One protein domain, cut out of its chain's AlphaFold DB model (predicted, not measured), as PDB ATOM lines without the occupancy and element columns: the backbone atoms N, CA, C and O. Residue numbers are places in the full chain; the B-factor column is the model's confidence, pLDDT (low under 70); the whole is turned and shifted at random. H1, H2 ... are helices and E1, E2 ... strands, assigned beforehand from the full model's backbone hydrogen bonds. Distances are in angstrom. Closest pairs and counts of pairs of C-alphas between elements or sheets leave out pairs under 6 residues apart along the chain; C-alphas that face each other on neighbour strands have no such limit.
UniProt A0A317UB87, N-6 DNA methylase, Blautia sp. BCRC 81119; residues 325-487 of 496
ATOM      1  N   LYS A 325      22.785   1.159 -28.085       96.19
ATOM      2  CA  LYS A 325      23.043   2.169 -27.044       96.19
ATOM      3  C   LYS A 325      22.951   3.579 -27.609       96.19
ATOM      4  O   LYS A 325      22.356   4.440 -26.975       96.19
ATOM      5  N   TRP A 326      23.506   3.809 -28.791       96.94
ATOM      6  CA  TRP A 326      23.473   5.103 -29.451       96.94
ATOM      7  C   TRP A 326      22.046   5.528 -29.793       96.94
ATOM      8  O   TRP A 326      21.621   6.590 -29.350       96.94
ATOM      9  N   THR A 327      21.269   4.704 -30.496       95.12
ATOM     10  CA  THR A 327      19.907   5.081 -30.908       95.12
ATOM     11  C   THR A 327      18.950   5.248 -29.736       95.12
ATOM     12  O   THR A 327      18.100   6.129 -29.789       95.12
ATOM     13  N   LYS A 328      19.109   4.469 -28.655       94.75
ATOM     14  CA  LYS A 328      18.324   4.638 -27.419       94.75
ATOM     15  C   LYS A 328      18.562   5.996 -26.744       94.75
ATOM     16  O   LYS A 328      17.666   6.514 -26.092       94.75
ATOM     17  N   ASN A 329      19.769   6.535 -26.878       94.25
ATOM     18  CA  ASN A 329      20.252   7.733 -26.191       94.25
ATOM     19  C   ASN A 329      20.329   8.947 -27.137       94.25
ATOM     20  O   ASN A 329      21.196   9.807 -26.984       94.25
ATOM     21  N   SER A 330      19.482   8.979 -28.168       96.31
ATOM     22  CA  SER A 330      19.544   9.986 -29.228       96.31
ATOM     23  C   SER A 330      18.189  10.607 -29.538       96.31
ATOM     24  O   SER A 330      17.146   9.973 -29.399       96.31
ATOM     25  N   ILE A 331      18.243  11.826 -30.063       95.19
ATOM     26  CA  ILE A 331      17.138  12.540 -30.706       95.19
ATOM     27  C   ILE A 331      17.424  12.686 -32.203       95.19
ATOM     28  O   ILE A 331      18.576  12.657 -32.634       95.19
ATOM     29  N   GLU A 332      16.393  12.821 -33.034       96.00
ATOM     30  CA  GLU A 332      16.618  13.015 -34.470       96.00
ATOM     31  C   GLU A 332      17.150  14.421 -34.765       96.00
ATOM     32  O   GLU A 332      16.581  15.408 -34.311       96.00
ATOM     33  N   LEU A 333      18.169  14.539 -35.623       97.38
ATOM     34  CA  LEU A 333      18.737  15.832 -36.021       97.38
ATOM     35  C   LEU A 333      17.664  16.844 -36.452       97.38
ATOM     36  O   LEU A 333      17.760  18.020 -36.112       97.38
ATOM     37  N   LYS A 334      16.625  16.397 -37.172       97.00
ATOM     38  CA  LYS A 334      15.535  17.259 -37.650       97.00
ATOM     39  C   LYS A 334      14.819  18.023 -36.534       97.00
ATOM     40  O   LYS A 334      14.294  19.091 -36.824       97.00
ATOM     41  N   THR A 335      14.785  17.504 -35.304       95.88
ATOM     42  CA  THR A 335      14.099  18.158 -34.177       95.88
ATOM     43  C   THR A 335      14.899  19.328 -33.610       95.88
ATOM     44  O   THR A 335      14.340  20.138 -32.883       95.88
ATOM     45  N   LEU A 336      16.190  19.422 -33.944       95.12
ATOM     46  CA  LEU A 336      17.081  20.517 -33.550       95.12
ATOM     47  C   LEU A 336      17.158  21.629 -34.605       95.12
ATOM     48  O   LEU A 336      17.756  22.675 -34.356       95.12
ATOM     49  N   LEU A 337      16.605  21.397 -35.799       96.50
ATOM     50  CA  LEU A 337      16.679  22.347 -36.904       96.50
ATOM     51  C   LEU A 337      15.622  23.442 -36.763       96.50
ATOM     52  O   LEU A 337      14.478  23.179 -36.399       96.50
ATOM     53  N   SER A 338      15.996  24.653 -37.156       95.62
ATOM     54  CA  SER A 338      15.125  25.821 -37.233       95.62
ATOM     55  C   SER A 338      15.144  26.391 -38.646       95.62
ATOM     56  O   SER A 338      16.207  26.481 -39.260       95.62
ATOM     57  N   VAL A 339      13.978  26.763 -39.181       90.12
ATOM     58  CA  VAL A 339      13.866  27.338 -40.535       90.12
ATOM     59  C   VAL A 339      14.592  28.684 -40.610       90.12
ATOM     60  O   VAL A 339      15.363  28.909 -41.544       90.12
ATOM     61  N   ASP A 340      14.423  29.504 -39.571       91.75
ATOM     62  CA  ASP A 340      14.962  30.865 -39.461       91.75
ATOM     63  C   ASP A 340      16.196  30.931 -38.542       91.75
ATOM     64  O   ASP A 340      16.526  31.972 -37.984       91.75
ATOM     65  N   GLY A 341      16.881  29.798 -38.347       92.31
ATOM     66  CA  GLY A 341      18.078  29.721 -37.512       92.31
ATOM     67  C   GLY A 341      19.259  30.522 -38.077       92.31
ATOM     68  O   GLY A 341      19.604  30.402 -39.258       92.31
ATOM     69  N   GLU A 342      19.922  31.295 -37.217       95.62
ATOM     70  CA  GLU A 342      21.080  32.126 -37.578       95.62
ATOM     71  C   GLU A 342      22.382  31.313 -37.674       95.62
ATOM     72  O   GLU A 342      23.281  31.645 -38.452       95.62
ATOM     73  N   PHE A 343      22.479  30.204 -36.934       97.31
ATOM     74  CA  PHE A 343      23.673  29.364 -36.910       97.31
ATOM     75  C   PHE A 343      23.589  28.298 -37.998       97.31
ATOM     76  O   PHE A 343      22.804  27.355 -37.906       97.31
ATOM     77  N   ASN A 344      24.413  28.442 -39.035       97.38
ATOM     78  CA  ASN A 344      24.352  27.617 -40.236       97.38
ATOM     79  C   ASN A 344      25.513  26.636 -40.321       97.38
ATOM     80  O   ASN A 344      26.672  27.027 -40.205       97.38
ATOM     81  N   LEU A 345      25.189  25.372 -40.590       98.00
ATOM     82  CA  LEU A 345      26.146  24.333 -40.940       98.00
ATOM     83  C   LEU A 345      25.886  23.837 -42.361       98.00
ATOM     84  O   LEU A 345      24.742  23.623 -42.772       98.00
ATOM     85  N   TYR A 346      26.960  23.589 -43.095       97.31
ATOM     86  CA  TYR A 346      26.929  23.096 -44.461       97.31
ATOM     87  C   TYR A 346      27.577  21.720 -44.527       97.31
ATOM     88  O   TYR A 346      28.718  21.524 -44.116       97.31
ATOM     89  N   VAL A 347      26.838  20.754 -45.064       96.69
ATOM     90  CA  VAL A 347      27.281  19.362 -45.184       96.69
ATOM     91  C   VAL A 347      27.324  18.981 -46.660       96.69
ATOM     92  O   VAL A 347      26.283  18.986 -47.323       96.69
ATOM     93  N   PRO A 348      28.492  18.629 -47.220       94.00
ATOM     94  CA  PRO A 348      28.584  17.956 -48.506       94.00
ATOM     95  C   PRO A 348      27.604  16.786 -48.632       94.00
ATOM     96  O   PRO A 348      27.625  15.854 -47.833       94.00
ATOM     97  N   ASN A 349      26.794  16.771 -49.690       91.50
ATOM     98  CA  ASN A 349      25.880  15.650 -49.936       91.50
ATOM     99  C   ASN A 349      26.578  14.440 -50.585       91.50
ATOM    100  O   ASN A 349      25.917  13.464 -50.916       91.50
ATOM    101  N   THR A 350      27.894  14.492 -50.805       87.69
ATOM    102  CA  THR A 350      28.686  13.361 -51.303       87.69
ATOM    103  C   THR A 350      29.494  12.768 -50.161       87.69
ATOM    104  O   THR A 350      30.327  13.461 -49.578       87.69
ATOM    105  N   CYS A 351      29.317  11.480 -49.905       84.81
ATOM    106  CA  CYS A 351      29.948  10.746 -48.821       84.81
ATOM    107  C   CYS A 351      30.649   9.501 -49.387       84.81
ATOM    108  O   CYS A 351      30.105   8.811 -50.248       84.81
ATOM    109  N   ARG A 352      31.889   9.225 -48.960       77.31
ATOM    110  CA  ARG A 352      32.613   8.010 -49.396       77.31
ATOM    111  C   ARG A 352      33.459   7.392 -48.297       77.31
ATOM    112  O   ARG A 352      33.310   6.198 -48.047       77.31
ATOM    113  N   TYR A 353      34.300   8.195 -47.641       85.50
ATOM    114  CA  TYR A 353      35.219   7.744 -46.583       85.50
ATOM    115  C   TYR A 353      34.995   8.433 -45.236       85.50
ATOM    116  O   TYR A 353      35.410   7.906 -44.213       85.50
ATOM    117  N   TYR A 354      34.369   9.606 -45.236       89.81
ATOM    118  CA  TYR A 354      34.026  10.375 -44.049       89.81
ATOM    119  C   TYR A 354      32.944  11.402 -44.410       89.81
ATOM    120  O   TYR A 354      32.693  11.653 -45.597       89.81
ATOM    121  N   THR A 355      32.322  11.975 -43.388       92.38
ATOM    122  CA  THR A 355      31.435  13.139 -43.472       92.38
ATOM    123  C   THR A 355      32.147  14.355 -42.913       92.38
ATOM    124  O   THR A 355      33.078  14.225 -42.120       92.38
ATOM    125  N   VAL A 356      31.720  15.536 -43.340       94.12
ATOM    126  CA  VAL A 356      32.244  16.788 -42.812       94.12
ATOM    127  C   VAL A 356      31.115  17.800 -42.725       94.12
ATOM    128  O   VAL A 356      30.226  17.800 -43.577       94.12
ATOM    129  N   ALA A 357      31.149  18.640 -41.702       96.69
ATOM    130  CA  ALA A 357      30.322  19.833 -41.614       96.69
ATOM    131  C   ALA A 357      31.229  21.052 -41.498       96.69
ATOM    132  O   ALA A 357      32.267  20.983 -40.839       96.69
ATOM    133  N   SER A 358      30.822  22.143 -42.134       97.19
ATOM    134  CA  SER A 358      31.514  23.427 -42.094       97.19
ATOM    135  C   SER A 358      30.564  24.545 -41.681       97.19
ATOM    136  O   SER A 358      29.372  24.482 -41.986       97.19
ATOM    137  N   VAL A 359      31.075  25.581 -41.016       97.06
ATOM    138  CA  VAL A 359      30.322  26.841 -40.853       97.06
ATOM    139  C   VAL A 359      30.375  27.677 -42.125       97.06
ATOM    140  O   VAL A 359      29.441  28.416 -42.427       97.06
ATOM    141  N   LYS A 360      31.446  27.527 -42.910       93.38
ATOM    142  CA  LYS A 360      31.559  28.164 -44.219       93.38
ATOM    143  C   LYS A 360      30.788  27.393 -45.272       93.38
ATOM    144  O   LYS A 360      30.855  26.165 -45.355       93.38
ATOM    145  N   GLU A 361      30.102  28.127 -46.133       94.38
ATOM    146  CA  GLU A 361      29.484  27.543 -47.309       94.38
ATOM    147  C   GLU A 361      30.558  27.192 -48.343       94.38
ATOM    148  O   GLU A 361      31.039  28.048 -49.079       94.38
ATOM    149  N   LEU A 362      30.928  25.912 -48.402       91.75
ATOM    150  CA  LEU A 362      31.925  25.427 -49.354       91.75
ATOM    151  C   LEU A 362      31.485  25.676 -50.805       91.75
ATOM    152  O   LEU A 362      30.311  25.480 -51.168       91.75
ATOM    153  N   ASN A 363      32.448  26.032 -51.653       92.44
ATOM    154  CA  ASN A 363      32.270  26.175 -53.090       92.44
ATOM    155  C   ASN A 363      32.149  24.793 -53.752       92.44
ATOM    156  O   ASN A 363      33.113  24.158 -54.189       92.44
ATOM    157  N   ARG A 364      30.916  24.288 -53.745       90.69
ATOM    158  CA  ARG A 364      30.526  22.991 -54.295       90.69
ATOM    159  C   ARG A 364      29.049  22.986 -54.667       90.69
ATOM    160  O   ARG A 364      28.244  23.702 -54.068       90.69
ATOM    161  N   THR A 365      28.678  22.136 -55.619       86.44
ATOM    162  CA  THR A 365      27.297  22.047 -56.127       86.44
ATOM    163  C   THR A 365      26.391  21.240 -55.200       86.44
ATOM    164  O   THR A 365      25.241  21.599 -54.970       86.44
ATOM    165  N   GLY A 366      26.904  20.142 -54.643       89.19
ATOM    166  CA  GLY A 366      26.139  19.233 -53.796       89.19
ATOM    167  C   GLY A 366      26.380  19.465 -52.307       89.19
ATOM    168  O   GLY A 366      27.374  18.969 -51.766       89.19
ATOM    169  N   LYS A 367      25.472  20.183 -51.638       93.25
ATOM    170  CA  LYS A 367      25.531  20.488 -50.199       93.25
ATOM    171  C   LYS A 367      24.138  20.595 -49.577       93.25
ATOM    172  O   LYS A 367      23.162  20.862 -50.272       93.25
ATOM    173  N   ILE A 368      24.059  20.353 -48.275       96.19
ATOM    174  CA  ILE A 368      22.859  20.455 -47.447       96.19
ATOM    175  C   ILE A 368      23.127  21.538 -46.405       96.19
ATOM    176  O   ILE A 368      24.113  21.446 -45.677       96.19
ATOM    177  N   ARG A 369      22.255  22.547 -46.341       96.44
ATOM    178  CA  ARG A 369      22.264  23.563 -45.284       96.44
ATOM    179  C   ARG A 369      21.405  23.085 -44.114       96.44
ATOM    180  O   ARG A 369      20.276  22.631 -44.318       96.44
ATOM    181  N   LEU A 370      21.945  23.199 -42.909       97.75
ATOM    182  CA  LEU A 370      21.279  22.950 -41.635       97.75
ATOM    183  C   LEU A 370      21.331  24.251 -40.830       97.75
ATOM    184  O   LEU A 370      22.409  24.817 -40.676       97.75
ATOM    185  N   ALA A 371      20.185  24.725 -40.354       97.81
ATOM    186  CA  ALA A 371      20.072  25.973 -39.608       97.81
ATOM    187  C   ALA A 371      19.578  25.689 -38.185       97.81
ATOM    188  O   ALA A 371      18.715  24.830 -37.988       97.81
ATOM    189  N   PHE A 372      20.145  26.392 -37.206       97.56
ATOM    190  CA  PHE A 372      19.885  26.221 -35.776       97.56
ATOM    191  C   PHE A 372      19.631  27.583 -35.125       97.56
ATOM    192  O   PHE A 372      20.254  28.577 -35.502       97.56
ATOM    193  N   SER A 373      18.737  27.623 -34.135       96.62
ATOM    194  CA  SER A 373      18.471  28.834 -33.340       96.62
ATOM    195  C   SER A 373      19.399  28.980 -32.132       96.62
ATOM    196  O   SER A 373      19.578  30.088 -31.646       96.62
ATOM    197  N   ASP A 374      19.999  27.885 -31.659       94.88
ATOM    198  CA  ASP A 374      20.900  27.879 -30.504       94.88
ATOM    199  C   ASP A 374      22.355  27.615 -30.924       94.88
ATOM    200  O   ASP A 374      22.646  26.680 -31.681       94.88
ATOM    201  N   SER A 375      23.273  28.444 -30.418       95.19
ATOM    202  CA  SER A 375      24.693  28.398 -30.786       95.19
ATOM    203  C   SER A 375      25.377  27.144 -30.246       95.19
ATOM    204  O   SER A 375      26.087  26.458 -30.983       95.19
ATOM    205  N   ASP A 376      25.127  26.808 -28.979       94.00
ATOM    206  CA  ASP A 376      25.721  25.645 -28.315       94.00
ATOM    207  C   ASP A 376      25.293  24.344 -28.998       94.00
ATOM    208  O   ASP A 376      26.126  23.489 -29.310       94.00
ATOM    209  N   THR A 377      24.001  24.219 -29.298       93.69
ATOM    210  CA  THR A 377      23.428  23.090 -30.035       93.69
ATOM    211  C   THR A 377      24.080  22.959 -31.406       93.69
ATOM    212  O   THR A 377      24.545  21.874 -31.757       93.69
ATOM    213  N   SER A 378      24.191  24.059 -32.161       96.69
ATOM    214  CA  SER A 378      24.881  24.065 -33.457       96.69
ATOM    215  C   SER A 378      26.330  23.581 -33.330       96.69
ATOM    216  O   SER A 378      26.779  22.742 -34.113       96.69
ATOM    217  N   LYS A 379      27.061  24.021 -32.299       97.31
ATOM    218  CA  LYS A 379      28.454  23.610 -32.067       97.31
ATOM    219  C   LYS A 379      28.601  22.136 -31.682       97.31
ATOM    220  O   LYS A 379      29.551  21.493 -32.131       97.31
ATOM    221  N   ILE A 380      27.688  21.582 -30.888       95.88
ATOM    222  CA  ILE A 380      27.693  20.149 -30.543       95.88
ATOM    223  C   ILE A 380      27.349  19.307 -31.775       95.88
ATOM    224  O   ILE A 380      28.030  18.320 -32.068       95.88
ATOM    225  N   VAL A 381      26.343  19.724 -32.547       97.19
ATOM    226  CA  VAL A 381      25.964  19.054 -33.797       97.19
ATOM    227  C   VAL A 381      27.095  19.128 -34.824       97.19
ATOM    228  O   VAL A 381      27.356  18.139 -35.505       97.19
ATOM    229  N   TYR A 382      27.830  20.241 -34.900       98.31
ATOM    230  CA  TYR A 382      29.032  20.358 -35.726       98.31
ATOM    231  C   TYR A 382      30.058  19.264 -35.401       98.31
ATOM    232  O   TYR A 382      30.535  18.583 -36.314       98.31
ATOM    233  N   CYS A 383      30.355  19.039 -34.117       98.06
ATOM    234  CA  CYS A 383      31.204  17.925 -33.685       98.06
ATOM    235  C   CYS A 383      30.620  16.577 -34.127       98.06
ATOM    236  O   CYS A 383      31.323  15.766 -34.728       98.06
ATOM    237  N   PHE A 384      29.324  16.347 -33.911       97.50
ATOM    238  CA  PHE A 384      28.670  15.088 -34.276       97.50
ATOM    239  C   PHE A 384      28.725  14.790 -35.780       97.50
ATOM    240  O   PHE A 384      29.033  13.667 -36.185       97.50
ATOM    241  N   LEU A 385      28.495  15.787 -36.631       97.69
ATOM    242  CA  LEU A 385      28.554  15.642 -38.089       97.69
ATOM    243  C   LEU A 385      29.975  15.365 -38.609       97.69
ATOM    244  O   LEU A 385      30.135  14.699 -39.638       97.69
ATOM    245  N   ASN A 386      30.988  15.839 -37.880       97.56
ATOM    246  CA  ASN A 386      32.408  15.578 -38.125       97.56
ATOM    247  C   ASN A 386      32.934  14.306 -37.416       97.56
ATOM    248  O   ASN A 386      34.110  13.963 -37.553       97.56
ATOM    249  N   SER A 387      32.077  13.587 -36.684       97.19
ATOM    250  CA  SER A 387      32.403  12.326 -36.009       97.19
ATOM    251  C   SER A 387      32.242  11.106 -36.927       97.19
ATOM    252  O   SER A 387      31.653  11.171 -38.014       97.19
ATOM    253  N   SER A 388      32.707   9.943 -36.467       97.50
ATOM    254  CA  SER A 388      32.476   8.674 -37.167       97.50
ATOM    255  C   SER A 388      31.013   8.224 -37.139       97.50
ATOM    256  O   SER A 388      30.613   7.490 -38.040       97.50
ATOM    257  N   PHE A 389      30.193   8.677 -36.183       97.56
ATOM    258  CA  PHE A 389      28.777   8.299 -36.092       97.56
ATOM    259  C   PHE A 389      27.969   8.768 -37.308       97.56
ATOM    260  O   PHE A 389      27.193   7.994 -37.870       97.56
ATOM    261  N   CYS A 390      28.192  10.001 -37.771       97.19
ATOM    262  CA  CYS A 390      27.502  10.544 -38.945       97.19
ATOM    263  C   CYS A 390      27.842   9.754 -40.219       97.19
ATOM    264  O   CYS A 390      26.951   9.355 -40.979       97.19
ATOM    265  N   TYR A 391      29.129   9.467 -40.424       96.38
ATOM    266  CA  TYR A 391      29.589   8.637 -41.534       96.38
ATOM    267  C   TYR A 391      29.068   7.198 -41.438       96.38
ATOM    268  O   TYR A 391      28.642   6.609 -42.438       96.38
ATOM    269  N   TRP A 392      29.062   6.633 -40.235       96.75
ATOM    270  CA  TRP A 392      28.568   5.290 -39.991       96.75
ATOM    271  C   TRP A 392      27.068   5.171 -40.268       96.75
ATOM    272  O   TRP A 392      26.671   4.243 -40.968       96.75
ATOM    273  N   TYR A 393      26.249   6.139 -39.841       97.06
ATOM    274  CA  TYR A 393      24.811   6.173 -40.135       97.06
ATOM    275  C   TYR A 393      24.521   6.063 -41.630       97.06
ATOM    276  O   TYR A 393      23.668   5.288 -42.073       97.06
ATOM    277  N   TRP A 394      25.291   6.796 -42.433       95.00
ATOM    278  CA  TRP A 394      25.199   6.706 -43.880       95.00
ATOM    279  C   TRP A 394      25.521   5.298 -44.383       95.00
ATOM    280  O   TRP A 394      24.770   4.779 -45.206       95.00
ATOM    281  N   ARG A 395      26.570   4.639 -43.868       94.12
ATOM    282  CA  ARG A 395      26.878   3.241 -44.225       94.12
ATOM    283  C   ARG A 395      25.780   2.265 -43.795       94.12
ATOM    284  O   ARG A 395      25.526   1.315 -44.533       94.12
ATOM    285  N   LEU A 396      25.121   2.491 -42.656       95.38
ATOM    286  CA  LEU A 396      24.043   1.630 -42.157       95.38
ATOM    287  C   LEU A 396      22.843   1.603 -43.115       95.38
ATOM    288  O   LEU A 396      22.314   0.528 -43.403       95.38
ATOM    289  N   PHE A 397      22.444   2.753 -43.664       94.19
ATOM    290  CA  PHE A 397      21.166   2.889 -44.383       94.19
ATOM    291  C   PHE A 397      21.276   3.177 -45.877       94.19
ATOM    292  O   PHE A 397      20.329   2.909 -46.613       94.19
ATOM    293  N   ASP A 398      22.429   3.640 -46.347       86.94
ATOM    294  CA  ASP A 398      22.680   3.929 -47.757       86.94
ATOM    295  C   ASP A 398      24.032   3.347 -48.176       86.94
ATOM    296  O   ASP A 398      24.069   2.246 -48.713       86.94
ATOM    297  N   GLY A 399      25.149   4.013 -47.880       75.75
ATOM    298  CA  GLY A 399      26.492   3.557 -48.251       75.75
ATOM    299  C   GLY A 399      26.810   3.684 -49.748       75.75
ATOM    300  O   GLY A 399      27.805   3.133 -50.217       75.75
ATOM    301  N   GLY A 400      25.964   4.401 -50.496       82.12
ATOM    302  CA  GLY A 400      26.107   4.684 -51.916       82.12
ATOM    303  C   GLY A 400      27.188   5.726 -52.228       82.12
ATOM    304  O   GLY A 400      28.382   5.508 -52.029       82.12
ATOM    305  N   ILE A 401      26.780   6.871 -52.774       80.88
ATOM    306  CA  ILE A 401      27.654   8.049 -52.975       80.88
ATOM    307  C   ILE A 401      27.008   9.285 -52.357       80.88
ATOM    308  O   ILE A 401      27.681  10.098 -51.730       80.88
ATOM    309  N   THR A 402      25.701   9.431 -52.541       86.25
ATOM    310  CA  THR A 402      24.955  10.575 -52.031       86.25
ATOM    311  C   THR A 402      24.518  10.317 -50.594       86.25
ATOM    312  O   THR A 402      24.052   9.232 -50.262       86.25
ATOM    313  N   TYR A 403      24.656  11.320 -49.738       91.56
ATOM    314  CA  TYR A 403      23.990  11.404 -48.449       91.56
ATOM    315  C   TYR A 403      22.766  12.295 -48.650       91.56
ATOM    316  O   TYR A 403      22.887  13.502 -48.856       91.56
ATOM    317  N   THR A 404      21.579  11.694 -48.695       92.25
ATOM    318  CA  THR A 404      20.347  12.450 -48.949       92.25
ATOM    319  C   THR A 404      19.997  13.341 -47.760       92.25
ATOM    320  O   THR A 404      20.260  12.989 -46.611       92.25
ATOM    321  N   ALA A 405      19.353  14.481 -48.022       94.19
ATOM    322  CA  ALA A 405      18.909  15.380 -46.957       94.19
ATOM    323  C   ALA A 405      17.931  14.693 -45.991       94.19
ATOM    324  O   ALA A 405      18.019  14.914 -44.790       94.19
ATOM    325  N   SER A 406      17.044  13.834 -46.506       93.50
ATOM    326  CA  SER A 406      16.121  13.041 -45.683       93.50
ATOM    327  C   SER A 406      16.874  12.121 -44.716       93.50
ATOM    328  O   SER A 406      16.603  12.150 -43.519       93.50
ATOM    329  N   LEU A 407      17.880  11.379 -45.202       94.75
ATOM    330  CA  LEU A 407      18.690  10.527 -44.331       94.75
ATOM    331  C   LEU A 407      19.501  11.359 -43.333       94.75
ATOM    332  O   LEU A 407      19.554  11.009 -42.167       94.75
ATOM    333  N   LEU A 408      20.119  12.465 -43.758       96.69
ATOM    334  CA  LEU A 408      20.924  13.279 -42.845       96.69
ATOM    335  C   LEU A 408      20.063  13.859 -41.721       96.69
ATOM    336  O   LEU A 408      20.451  13.819 -40.562       96.69
ATOM    337  N   LYS A 409      18.869  14.351 -42.054       96.69
ATOM    338  CA  LYS A 409      17.925  14.910 -41.083       96.69
ATOM    339  C   LYS A 409      17.382  13.865 -40.102       96.69
ATOM    340  O   LYS A 409      17.020  14.244 -38.996       96.69
ATOM    341  N   SER A 410      17.350  12.581 -40.463       96.00
ATOM    342  CA  SER A 410      16.972  11.506 -39.536       96.00
ATOM    343  C   SER A 410      18.143  10.942 -38.725       96.00
ATOM    344  O   SER A 410      17.960   9.956 -38.017       96.00
ATOM    345  N   LEU A 411      19.347  11.520 -38.830       97.44
ATOM    346  CA  LEU A 411      20.515  11.101 -38.054       97.44
ATOM    347  C   LEU A 411      20.214  11.173 -36.543       97.44
ATOM    348  O   LEU A 411      19.843  12.249 -36.071       97.44
ATOM    349  N   PRO A 412      20.409  10.081 -35.778       97.31
ATOM    350  CA  PRO A 412      20.313  10.110 -34.324       97.31
ATOM    351  C   PRO A 412      21.503  10.881 -33.740       97.31
ATOM    352  O   PRO A 412      22.648  10.434 -33.822       97.31
ATOM    353  N   ILE A 413      21.244  12.054 -33.179       96.62
ATOM    354  CA  ILE A 413      22.219  12.859 -32.445       96.62
ATOM    355  C   ILE A 413      22.113  12.477 -30.977       96.62
ATOM    356  O   ILE A 413      21.009  12.462 -30.439       96.62
ATOM    357  N   ILE A 414      23.248  12.181 -30.335       94.38
ATOM    358  CA  ILE A 414      23.272  11.914 -28.890       94.38
ATOM    359  C   ILE A 414      22.634  13.095 -28.172       94.38
ATOM    360  O   ILE A 414      23.006  14.241 -28.432       94.38
ATOM    361  N   ASP A 415      21.680  12.801 -27.293       87.62
ATOM    362  CA  ASP A 415      20.994  13.825 -26.519       87.62
ATOM    363  C   ASP A 415      22.033  14.655 -25.740       87.62
ATOM    364  O   ASP A 415      22.766  14.090 -24.916       87.62
ATOM    365  N   PRO A 416      22.142  15.979 -25.986       84.75
ATOM    366  CA  PRO A 416      23.085  16.831 -25.272       84.75
ATOM    367  C   PRO A 416      22.937  16.774 -23.746       84.75
ATOM    368  O   PRO A 416      23.914  17.047 -23.049       84.75
ATOM    369  N   ALA A 417      21.766  16.394 -23.222       85.69
ATOM    370  CA  ALA A 417      21.535  16.207 -21.789       85.69
ATOM    371  C   ALA A 417      22.333  15.039 -21.176       85.69
ATOM    372  O   ALA A 417      22.502  14.985 -19.960       85.69
ATOM    373  N   LEU A 418      22.838  14.110 -21.995       87.50
ATOM    374  CA  LEU A 418      23.664  12.982 -21.545       87.50
ATOM    375  C   LEU A 418      25.153  13.329 -21.437       87.50
ATOM    376  O   LEU A 418      25.933  12.552 -20.881       87.50
ATOM    377  N   LEU A 419      25.567  14.473 -21.982       92.44
ATOM    378  CA  LEU A 419      26.951  14.928 -21.913       92.44
ATOM    379  C   LEU A 419      27.234  15.509 -20.529       92.44
ATOM    380  O   LEU A 419      26.498  16.365 -20.039       92.44
ATOM    381  N   GLN A 420      28.340  15.082 -19.919       93.88
ATOM    382  CA  GLN A 420      28.812  15.715 -18.692       93.88
ATOM    383  C   GLN A 420      29.242  17.167 -18.976       93.88
ATOM    384  O   GLN A 420      29.671  17.465 -20.099       93.88
ATOM    385  N   PRO A 421      29.156  18.088 -17.997       95.00
ATOM    386  CA  PRO A 421      29.516  19.492 -18.201       95.00
ATOM    387  C   PRO A 421      30.918  19.685 -18.797       95.00
ATOM    388  O   PRO A 421      31.094  20.474 -19.726       95.00
ATOM    389  N   GLU A 422      31.902  18.917 -18.330       96.19
ATOM    390  CA  GLU A 422      33.278  18.943 -18.824       96.19
ATOM    391  C   GLU A 422      33.398  18.466 -20.278       96.19
ATOM    392  O   GLU A 422      34.137  19.063 -21.066       96.19
ATOM    393  N   ASP A 423      32.621  17.449 -20.661       96.25
ATOM    394  CA  ASP A 423      32.578  16.926 -22.027       96.25
ATOM    395  C   ASP A 423      31.929  17.955 -22.966       96.25
ATOM    396  O   ASP A 423      32.435  18.204 -24.064       96.25
ATOM    397  N   LYS A 424      30.862  18.634 -22.514       95.62
ATOM    398  CA  LYS A 424      30.232  19.736 -23.256       95.62
ATOM    399  C   LYS A 424      31.224  20.877 -23.477       95.62
ATOM    400  O   LYS A 424      31.427  21.295 -24.617       95.62
ATOM    401  N   THR A 425      31.893  21.352 -22.425       96.38
ATOM    402  CA  THR A 425      32.926  22.396 -22.543       96.38
ATOM    403  C   THR A 425      34.050  21.971 -23.485       96.38
ATOM    404  O   THR A 425      34.520  22.778 -24.295       96.38
ATOM    405  N   ARG A 426      34.468  20.700 -23.435       97.44
ATOM    406  CA  ARG A 426      35.515  20.189 -24.319       97.44
ATOM    407  C   ARG A 426      35.083  20.187 -25.783       97.44
ATOM    408  O   ARG A 426      35.857  20.655 -26.622       97.44
ATOM    409  N   LEU A 427      33.865  19.737 -26.083       97.81
ATOM    410  CA  LEU A 427      33.298  19.764 -27.434       97.81
ATOM    411  C   LEU A 427      33.207  21.191 -27.985       97.81
ATOM    412  O   LEU A 427      33.601  21.412 -29.126       97.81
ATOM    413  N   LEU A 428      32.767  22.165 -27.182       97.31
ATOM    414  CA  LEU A 428      32.712  23.572 -27.604       97.31
ATOM    415  C   LEU A 428      34.102  24.109 -27.976       97.31
ATOM    416  O   LEU A 428      34.260  24.744 -29.018       97.31
ATOM    417  N   LYS A 429      35.128  23.788 -27.175       97.81
ATOM    418  CA  LYS A 429      36.519  24.166 -27.469       97.81
ATOM    419  C   LYS A 429      37.033  23.515 -28.757       97.81
ATOM    420  O   LYS A 429      37.667  24.193 -29.563       97.81
ATOM    421  N   ILE A 430      36.759  22.224 -28.961       98.06
ATOM    422  CA  ILE A 430      37.118  21.510 -30.198       98.06
ATOM    423  C   ILE A 430      36.455  22.178 -31.405       98.06
ATOM    424  O   ILE A 430      37.132  22.450 -32.398       98.06
ATOM    425  N   THR A 431      35.164  22.500 -31.308       97.81
ATOM    426  CA  THR A 431      34.430  23.186 -32.372       97.81
ATOM    427  C   THR A 431      35.050  24.540 -32.702       97.81
ATOM    428  O   THR A 431      35.311  24.806 -33.874       97.81
ATOM    429  N   ASP A 432      35.354  25.371 -31.703       97.62
ATOM    430  CA  ASP A 432      35.963  26.688 -31.930       97.62
ATOM    431  C   ASP A 432      37.343  26.576 -32.608       97.62
ATOM    432  O   ASP A 432      37.678  27.374 -33.488       97.62
ATOM    433  N   GLU A 433      38.151  25.577 -32.235       97.75
ATOM    434  CA  GLU A 433      39.437  25.286 -32.883       97.75
ATOM    435  C   GLU A 433      39.262  24.827 -34.343       97.75
ATOM    436  O   GLU A 433      39.984  25.290 -35.235       97.75
ATOM    437  N   MET A 434      38.311  23.927 -34.606       98.12
ATOM    438  CA  MET A 434      38.031  23.404 -35.949       98.12
ATOM    439  C   MET A 434      37.472  24.487 -36.876       98.12
ATOM    440  O   MET A 434      37.995  24.661 -37.975       98.12
ATOM    441  N   GLN A 435      36.495  25.275 -36.420       97.19
ATOM    442  CA  GLN A 435      35.887  26.358 -37.201       97.19
ATOM    443  C   GLN A 435      36.916  27.418 -37.615       97.19
ATOM    444  O   GLN A 435      36.953  27.837 -38.773       97.19
ATOM    445  N   LYS A 436      37.821  27.805 -36.703       96.81
ATOM    446  CA  LYS A 436      38.916  28.749 -36.999       96.81
ATOM    447  C   LYS A 436      39.935  28.206 -38.002       96.81
ATOM    448  O   LYS A 436      40.700  28.980 -38.570       96.81
ATOM    449  N   SER A 437      39.981  26.891 -38.197       96.25
ATOM    450  CA  SER A 437      40.968  26.217 -39.040       96.25
ATOM    451  C   SER A 437      40.374  25.545 -40.281       96.25
ATOM    452  O   SER A 437      41.099  24.834 -40.973       96.25
ATOM    453  N   GLU A 438      39.105  25.804 -40.622       96.19
ATOM    454  CA  GLU A 438      38.459  25.246 -41.824       96.19
ATOM    455  C   GLU A 438      39.280  25.508 -43.095       96.19
ATOM    456  O   GLU A 438      39.583  24.565 -43.826       96.19
ATOM    457  N   ASP A 439      39.739  26.749 -43.297       94.56
ATOM    458  CA  ASP A 439      40.536  27.133 -44.476       94.56
ATOM    459  C   ASP A 439      41.871  26.389 -44.551       94.56
ATOM    460  O   ASP A 439      42.330  26.015 -45.629       94.56
ATOM    461  N   LYS A 440      42.488  26.129 -43.391       96.38
ATOM    462  CA  LYS A 440      43.763  25.407 -43.298       96.38
ATOM    463  C   LYS A 440      43.631  23.962 -43.780       96.38
ATOM    464  O   LYS A 440      44.618  23.374 -44.220       96.38
ATOM    465  N   TYR A 441      42.440  23.382 -43.668       95.94
ATOM    466  CA  TYR A 441      42.179  21.982 -43.990       95.94
ATOM    467  C   TYR A 441      41.314  21.806 -45.241       95.94
ATOM    468  O   TYR A 441      40.799  20.704 -45.473       95.94
ATOM    469  N   LEU A 442      41.165  22.857 -46.056       94.94
ATOM    470  CA  LEU A 442      40.508  22.767 -47.353       94.94
ATOM    471  C   LEU A 442      41.248  21.789 -48.265       94.94
ATOM    472  O   LEU A 442      42.469  21.815 -48.423       94.94
ATOM    473  N   VAL A 443      40.474  20.916 -48.892       92.56
ATOM    474  CA  VAL A 443      40.933  19.985 -49.913       92.56
ATOM    475  C   VAL A 443      39.997  20.064 -51.104       92.56
ATOM    476  O   VAL A 443      38.791  20.277 -50.969       92.56
ATOM    477  N   TYR A 444      40.545  19.836 -52.290       90.06
ATOM    478  CA  TYR A 444      39.790  19.947 -53.525       90.06
ATOM    479  C   TYR A 444      39.687  18.598 -54.210       90.06
ATOM    480  O   TYR A 444      40.657  17.843 -54.303       90.06
ATOM    481  N   LYS A 445      38.503  18.306 -54.743       81.50
ATOM    482  CA  LYS A 445      38.294  17.140 -55.594       81.50
ATOM    483  C   LYS A 445      37.660  17.557 -56.907       81.50
ATOM    484  O   LYS A 445      36.579  18.138 -56.923       81.50
ATOM    485  N   LYS A 446      38.295  17.188 -58.018       79.31
ATOM    486  CA  LYS A 446      37.705  17.354 -59.345       79.31
ATOM    487  C   LYS A 446      36.561  16.352 -59.522       79.31
ATOM    488  O   LYS A 446      36.788  15.145 -59.462       79.31
ATOM    489  N   ASN A 447      35.343  16.837 -59.744       70.75
ATOM    490  CA  ASN A 447      34.179  16.019 -60.090       70.75
ATOM    491  C   ASN A 447      33.441  16.671 -61.268       70.75
ATOM    492  O   ASN A 447      33.139  17.861 -61.227       70.75
ATOM    493  N   ALA A 448      33.161  15.895 -62.321       68.62
ATOM    494  CA  ALA A 448      32.462  16.369 -63.524       68.62
ATOM    495  C   ALA A 448      33.032  17.691 -64.093       68.62
ATOM    496  O   ALA A 448      32.294  18.610 -64.426       68.62
ATOM    497  N   GLY A 449      34.363  17.813 -64.139       75.06
ATOM    498  CA  GLY A 449      35.052  18.996 -64.676       75.06
ATOM    499  C   GLY A 449      35.182  20.184 -63.714       75.06
ATOM    500  O   GLY A 449      36.021  21.041 -63.958       75.06
ATOM    501  N   SER A 450      34.453  20.195 -62.596       79.56
ATOM    502  CA  SER A 450      34.496  21.270 -61.593       79.56
ATOM    503  C   SER A 450      35.313  20.877 -60.360       79.56
ATOM    504  O   SER A 450      35.309  19.716 -59.936       79.56
ATOM    505  N   MET A 451      36.026  21.843 -59.778       86.31
ATOM    506  CA  MET A 451      36.679  21.668 -58.481       86.31
ATOM    507  C   MET A 451      35.630  21.804 -57.385       86.31
ATOM    508  O   MET A 451      34.903  22.788 -57.336       86.31
ATOM    509  N   GLN A 452      35.523  20.782 -56.544       89.38
ATOM    510  CA  GLN A 452      34.585  20.746 -55.432       89.38
ATOM    511  C   GLN A 452      35.378  20.878 -54.140       89.38
ATOM    512  O   GLN A 452      36.239  20.033 -53.860       89.38
ATOM    513  N   GLU A 453      35.074  21.913 -53.364       93.19
ATOM    514  CA  GLU A 453      35.641  22.082 -52.032       93.19
ATOM    515  C   GLU A 453      35.138  21.007 -51.065       93.19
ATOM    516  O   GLU A 453      33.995  20.523 -51.116       93.19
ATOM    517  N   ASN A 454      36.035  20.612 -50.177       93.19
ATOM    518  CA  ASN A 454      35.777  19.751 -49.044       93.19
ATOM    519  C   ASN A 454      36.768  20.109 -47.930       93.19
ATOM    520  O   ASN A 454      37.753  20.796 -48.182       93.19
ATOM    521  N   ILE A 455      36.554  19.609 -46.719       94.56
ATOM    522  CA  ILE A 455      37.510  19.781 -45.620       94.56
ATOM    523  C   ILE A 455      38.026  18.405 -45.197       94.56
ATOM    524  O   ILE A 455      37.293  17.411 -45.244       94.56
ATOM    525  N   LYS A 456      39.305  18.313 -44.828       94.69
ATOM    526  CA  LYS A 456      39.899  17.115 -44.225       94.69
ATOM    527  C   LYS A 456      40.625  17.490 -42.937       94.69
ATOM    528  O   LYS A 456      41.831  17.725 -42.936       94.69
ATOM    529  N   PHE A 457      39.872  17.528 -41.842       96.19
ATOM    530  CA  PHE A 457      40.438  17.750 -40.517       96.19
ATOM    531  C   PHE A 457      41.434  16.644 -40.128       96.19
ATOM    532  O   PHE A 457      41.272  15.493 -40.548       96.19
ATOM    533  N   PRO A 458      42.449  16.963 -39.304       96.31
ATOM    534  CA  PRO A 458      43.309  15.967 -38.682       96.31
ATOM    535  C   PRO A 458      42.511  14.930 -37.884       96.31
ATOM    536  O   PRO A 458      41.592  15.290 -37.146       96.31
ATOM    537  N   ASP A 459      42.918  13.660 -37.963       94.31
ATOM    538  CA  ASP A 459      42.198  12.543 -37.332       94.31
ATOM    539  C   ASP A 459      42.026  12.714 -35.814       94.31
ATOM    540  O   ASP A 459      41.011  12.276 -35.278       94.31
ATOM    541  N   LYS A 460      42.942  13.433 -35.139       96.19
ATOM    542  CA  LYS A 460      42.864  13.728 -33.696       96.19
ATOM    543  C   LYS A 460      41.509  14.300 -33.267       96.19
ATOM    544  O   LYS A 460      41.018  13.937 -32.207       96.19
ATOM    545  N   TYR A 461      40.896  15.154 -34.095       97.44
ATOM    546  CA  TYR A 461      39.611  15.771 -33.767       97.44
ATOM    547  C   TYR A 461      38.500  14.727 -33.782       97.44
ATOM    548  O   TYR A 461      37.739  14.620 -32.828       97.44
ATOM    549  N   ARG A 462      38.450  13.898 -34.833       96.81
ATOM    550  CA  ARG A 462      37.473  12.810 -34.939       96.81
ATOM    551  C   ARG A 462      37.645  11.797 -33.808       96.81
ATOM    552  O   ARG A 462      36.647  11.376 -33.239       96.81
ATOM    553  N   THR A 463      38.882  11.417 -33.489       96.94
ATOM    554  CA  THR A 463      39.210  10.501 -32.383       96.94
ATOM    555  C   THR A 463      38.653  11.023 -31.064       96.94
ATOM    556  O   THR A 463      37.853  10.340 -30.432       96.94
ATOM    557  N   GLU A 464      38.985  12.262 -30.704       97.62
ATOM    558  CA  GLU A 464      38.564  12.858 -29.438       97.62
ATOM    559  C   GLU A 464      37.041  13.047 -29.349       97.62
ATOM    560  O   GLU A 464      36.428  12.702 -28.341       97.62
ATOM    561  N   ILE A 465      36.410  13.521 -30.428       97.88
ATOM    562  CA  ILE A 465      34.948  13.645 -30.516       97.88
ATOM    563  C   ILE A 465      34.275  12.274 -30.343       97.88
ATOM    564  O   ILE A 465      33.296  12.145 -29.608       97.88
ATOM    565  N   ASN A 466      34.791  11.238 -31.011       97.88
ATOM    566  CA  ASN A 466      34.255   9.885 -30.907       97.88
ATOM    567  C   ASN A 466      34.371   9.338 -29.481       97.88
ATOM    568  O   ASN A 466      33.422   8.713 -29.019       97.88
ATOM    569  N   ASP A 467      35.497   9.554 -28.796       97.25
ATOM    570  CA  ASP A 467      35.702   9.071 -27.425       97.25
ATOM    571  C   ASP A 467      34.704   9.708 -26.448       97.25
ATOM    572  O   ASP A 467      34.091   8.997 -25.647       97.25
ATOM    573  N   ILE A 468      34.448  11.015 -26.578       97.00
ATOM    574  CA  ILE A 468      33.422  11.719 -25.790       97.00
ATOM    575  C   ILE A 468      32.034  11.106 -26.029       97.00
ATOM    576  O   ILE A 468      31.312  10.786 -25.084       97.00
ATOM    577  N   PHE A 469      31.656  10.886 -27.289       97.12
ATOM    578  CA  PHE A 469      30.345  10.330 -27.626       97.12
ATOM    579  C   PHE A 469      30.187   8.854 -27.241       97.12
ATOM    580  O   PHE A 469      29.114   8.450 -26.793       97.12
ATOM    581  N   LEU A 470      31.243   8.047 -27.358       96.44
ATOM    582  CA  LEU A 470      31.254   6.659 -26.896       96.44
ATOM    583  C   LEU A 470      31.101   6.579 -25.367       96.44
ATOM    584  O   LEU A 470      30.296   5.780 -24.875       96.44
ATOM    585  N   LYS A 471      31.790   7.453 -24.621       95.31
ATOM    586  CA  LYS A 471      31.616   7.606 -23.168       95.31
ATOM    587  C   LYS A 471      30.170   7.973 -22.821       95.31
ATOM    588  O   LYS A 471      29.576   7.319 -21.968       95.31
ATOM    589  N   ALA A 472      29.585   8.949 -23.519       95.25
ATOM    590  CA  ALA A 472      28.223   9.424 -23.264       95.25
ATOM    591  C   ALA A 472      27.149   8.331 -23.426       95.25
ATOM    592  O   ALA A 472      26.185   8.288 -22.667       95.25
ATOM    593  N   ILE A 473      27.327   7.400 -24.370       95.38
ATOM    594  CA  ILE A 473      26.400   6.268 -24.562       95.38
ATOM    595  C   ILE A 473      26.724   5.056 -23.669       95.38
ATOM    596  O   ILE A 473      26.078   4.010 -23.792       95.38
ATOM    597  N   GLY A 474      27.729   5.161 -22.792       92.75
ATOM    598  CA  GLY A 474      28.101   4.136 -21.815       92.75
ATOM    599  C   GLY A 474      28.683   2.864 -22.433       92.75
ATOM    600  O   GLY A 474      28.315   1.757 -22.027       92.75
ATOM    601  N   THR A 475      29.522   2.979 -23.466       91.00
ATOM    602  CA  THR A 475      30.246   1.833 -24.051       91.00
ATOM    603  C   THR A 475      31.633   1.640 -23.423       91.00
ATOM    604  O   THR A 475      32.247   2.594 -22.960       91.00
ATOM    605  N   ASP A 476      32.131   0.402 -23.420       89.19
ATOM    606  CA  ASP A 476      33.504   0.035 -23.031       89.19
ATOM    607  C   ASP A 476      34.515   0.242 -24.176       89.19
ATOM    608  O   ASP A 476      35.722   0.099 -23.992       89.19
ATOM    609  N   LYS A 477      34.022   0.533 -25.387       93.12
ATOM    610  CA  LYS A 477      34.848   0.728 -26.583       93.12
ATOM    611  C   LYS A 477      35.370   2.158 -26.673       93.12
ATOM    612  O   LYS A 477      34.671   3.102 -26.325       93.12
ATOM    613  N   ASN A 478      36.567   2.299 -27.236       93.25
ATOM    614  CA  ASN A 478      37.144   3.585 -27.614       93.25
ATOM    615  C   ASN A 478      37.013   3.831 -29.126       93.25
ATOM    616  O   ASN A 478      36.583   2.959 -29.890       93.25
ATOM    617  N   SER A 479      37.418   5.017 -29.564       94.50
ATOM    618  CA  SER A 479      37.325   5.504 -30.940       94.50
ATOM    619  C   SER A 479      37.996   4.613 -31.991       94.50
ATOM    620  O   SER A 479      37.588   4.659 -33.155       94.50
ATOM    621  N   SER A 480      38.955   3.754 -31.616       94.06
ATOM    622  CA  SER A 480      39.615   2.828 -32.551       94.06
ATOM    623  C   SER A 480      38.656   1.817 -33.182       94.06
ATOM    624  O   SER A 480      38.914   1.357 -34.294       94.06
ATOM    625  N   ILE A 481      37.508   1.538 -32.550       93.88
ATOM    626  CA  ILE A 481      36.472   0.662 -33.114       93.88
ATOM    627  C   ILE A 481      35.972   1.172 -34.475       93.88
ATOM    628  O   ILE A 481      35.655   0.396 -35.373       93.88
ATOM    629  N   PHE A 482      35.967   2.493 -34.677       94.69
ATOM    630  CA  PHE A 482      35.541   3.108 -35.930       94.69
ATOM    631  C   PHE A 482      36.566   2.959 -37.062       94.69
ATOM    632  O   PHE A 482      36.230   3.244 -38.215       94.69
ATOM    633  N   ASN A 483      37.776   2.460 -36.795       91.69
ATOM    634  CA  ASN A 483      38.748   2.169 -37.849       91.69
ATOM    635  C   ASN A 483      38.191   1.149 -38.852       91.69
ATOM    636  O   ASN A 483      38.362   1.339 -40.054       91.69
ATOM    637  N   GLU A 484      37.429   0.145 -38.402       89.56
ATOM    638  CA  GLU A 484      36.748  -0.809 -39.296       89.56
ATOM    639  C   GLU A 484      35.713  -0.126 -40.204       89.56
ATOM    640  O   GLU A 484      35.493  -0.515 -41.354       89.56
ATOM    641  N   ILE A 485      35.085   0.943 -39.709       90.88
ATOM    642  CA  ILE A 485      34.104   1.715 -40.468       90.88
ATOM    643  C   ILE A 485      34.791   2.586 -41.525       90.88
ATOM    644  O   ILE A 485      34.244   2.764 -42.612       90.88
ATOM    645  N   HIS A 486      35.979   3.113 -41.259       91.31
ATOM    646  CA  HIS A 486      36.708   3.942 -42.225       91.31
ATOM    647  C   HIS A 486      37.643   3.141 -43.147       91.31
ATOM    648  O   HIS A 486      38.069   3.662 -44.181       91.31
ATOM    649  N   SER A 487      37.941   1.886 -42.805       89.00
ATOM    650  CA  SER A 487      38.870   1.032 -43.542       89.00
ATOM    651  C   SER A 487      38.397   0.727 -44.967       89.00
ATOM    652  O   SER A 487      37.214   0.519 -45.243       89.00
TER     653      SER A 487
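Overview. This is residues 325 to 487 of the 496 residues of the protein "N-6 DNA methylase" of Blautia sp. BCRC 81119 (UniProt A0A317UB87). A compact body is built round H3, with H6 crossing it on one side, and the hairpin E2 E3 and the small strand pair E1 E4 on other sides. H7 runs roughly side by side with H6, H8 lies beyond H7 and H4, and the hairpin E5 E6 makes one far end of the longest axis. The printed part has 163 residues, with eight named helices and six named strands that follow along the chain as H1 E1 H2 E2 E3 H3 H4 H5 E4 H6 E5 E6 H7 H8; the three sheets, E1 - E4, E2 - E3 and E5 - E6, have two antiparallel strands each. The class is mixed, helices and strands; the radius of gyration of the C-alphas is 14.9 A and the spans are 46 by 37 by 30 A.

Along the chain. H1, residues 325 to 328, begins at C-alpha 325 (23.043, 2.169, -27.044). E1 is residues 330 to 332 and H2 333 to 336. E2, 343 to 348, is 17.0 A long, and E3, 367 to 372, 16.5 A. H3 is 375 to 385, 15.2 A, and H4 388 to 397, 14.6 A. H5 is 405 to 409 and E4 412 to 414. H6, 421 to 436, measures 23.0 A from C-alpha 421 (29.516, 19.492, -18.201). E5 is 442 to 447, 15.7 A, and E6 450 to 455, 16.3 A. H7 is 459 to 472, 20.1 A; H8, 479 to 486, ends at C-alpha 486 (36.708, 3.942, -42.225).

Arrangement. H1 and H7 are near each other. E1 pairs with E4 through N 331 and O 413, 2.9 A. H2 and H5 only just touch, with 3 pairs of C-alphas within 8 A, the closest those of Lys 334 and Lys 409, 4.8 A. The hairpin E2 E3 has N 345 and O 370 within hydrogen-bond range, 2.8 A. The closest C-alphas of E2 and H3 are those of Phe 343 and Ser 375, 6.3 A. H3 touches H6, about perpendicular at 79 degrees, closest at the C-alphas of Lys 379 and Thr 431, 6.0 A. H6 and H7 only just touch, with 3 pairs within 8 A, at a shallow tilt of 23 degrees, opposite ways; Asp 423 and Ile 468 have the closest C-alphas, 6.5 A. H4 and H8 only just touch, with 3 pairs, closest at the C-alphas of Ser 388 and Phe 482, 6.5 A. H7 touches H8 at a steep tilt of 64 degrees, opposite ways, closest at the C-alphas of Asp 467 and Ser 479, 5.3 A. The hairpin E5 E6 has N 443 and O 454 at 2.8 A. In H3, H4, H5, H6 and H7 every O i to N i+4 pair is within hydrogen-bond range; H8 has 1 of 4, and 4 of 5 O i to N i+3 pairs.

Size, cuts and confidence. The C-alphas farthest apart, of Pro 421 and Gly 449, are 46.8 A apart. The printed part has no cut. The link from E2 to E3, residues 349 to 366, is long. The mean pLDDT of the printed part is 93.5; residue 448 is under 70.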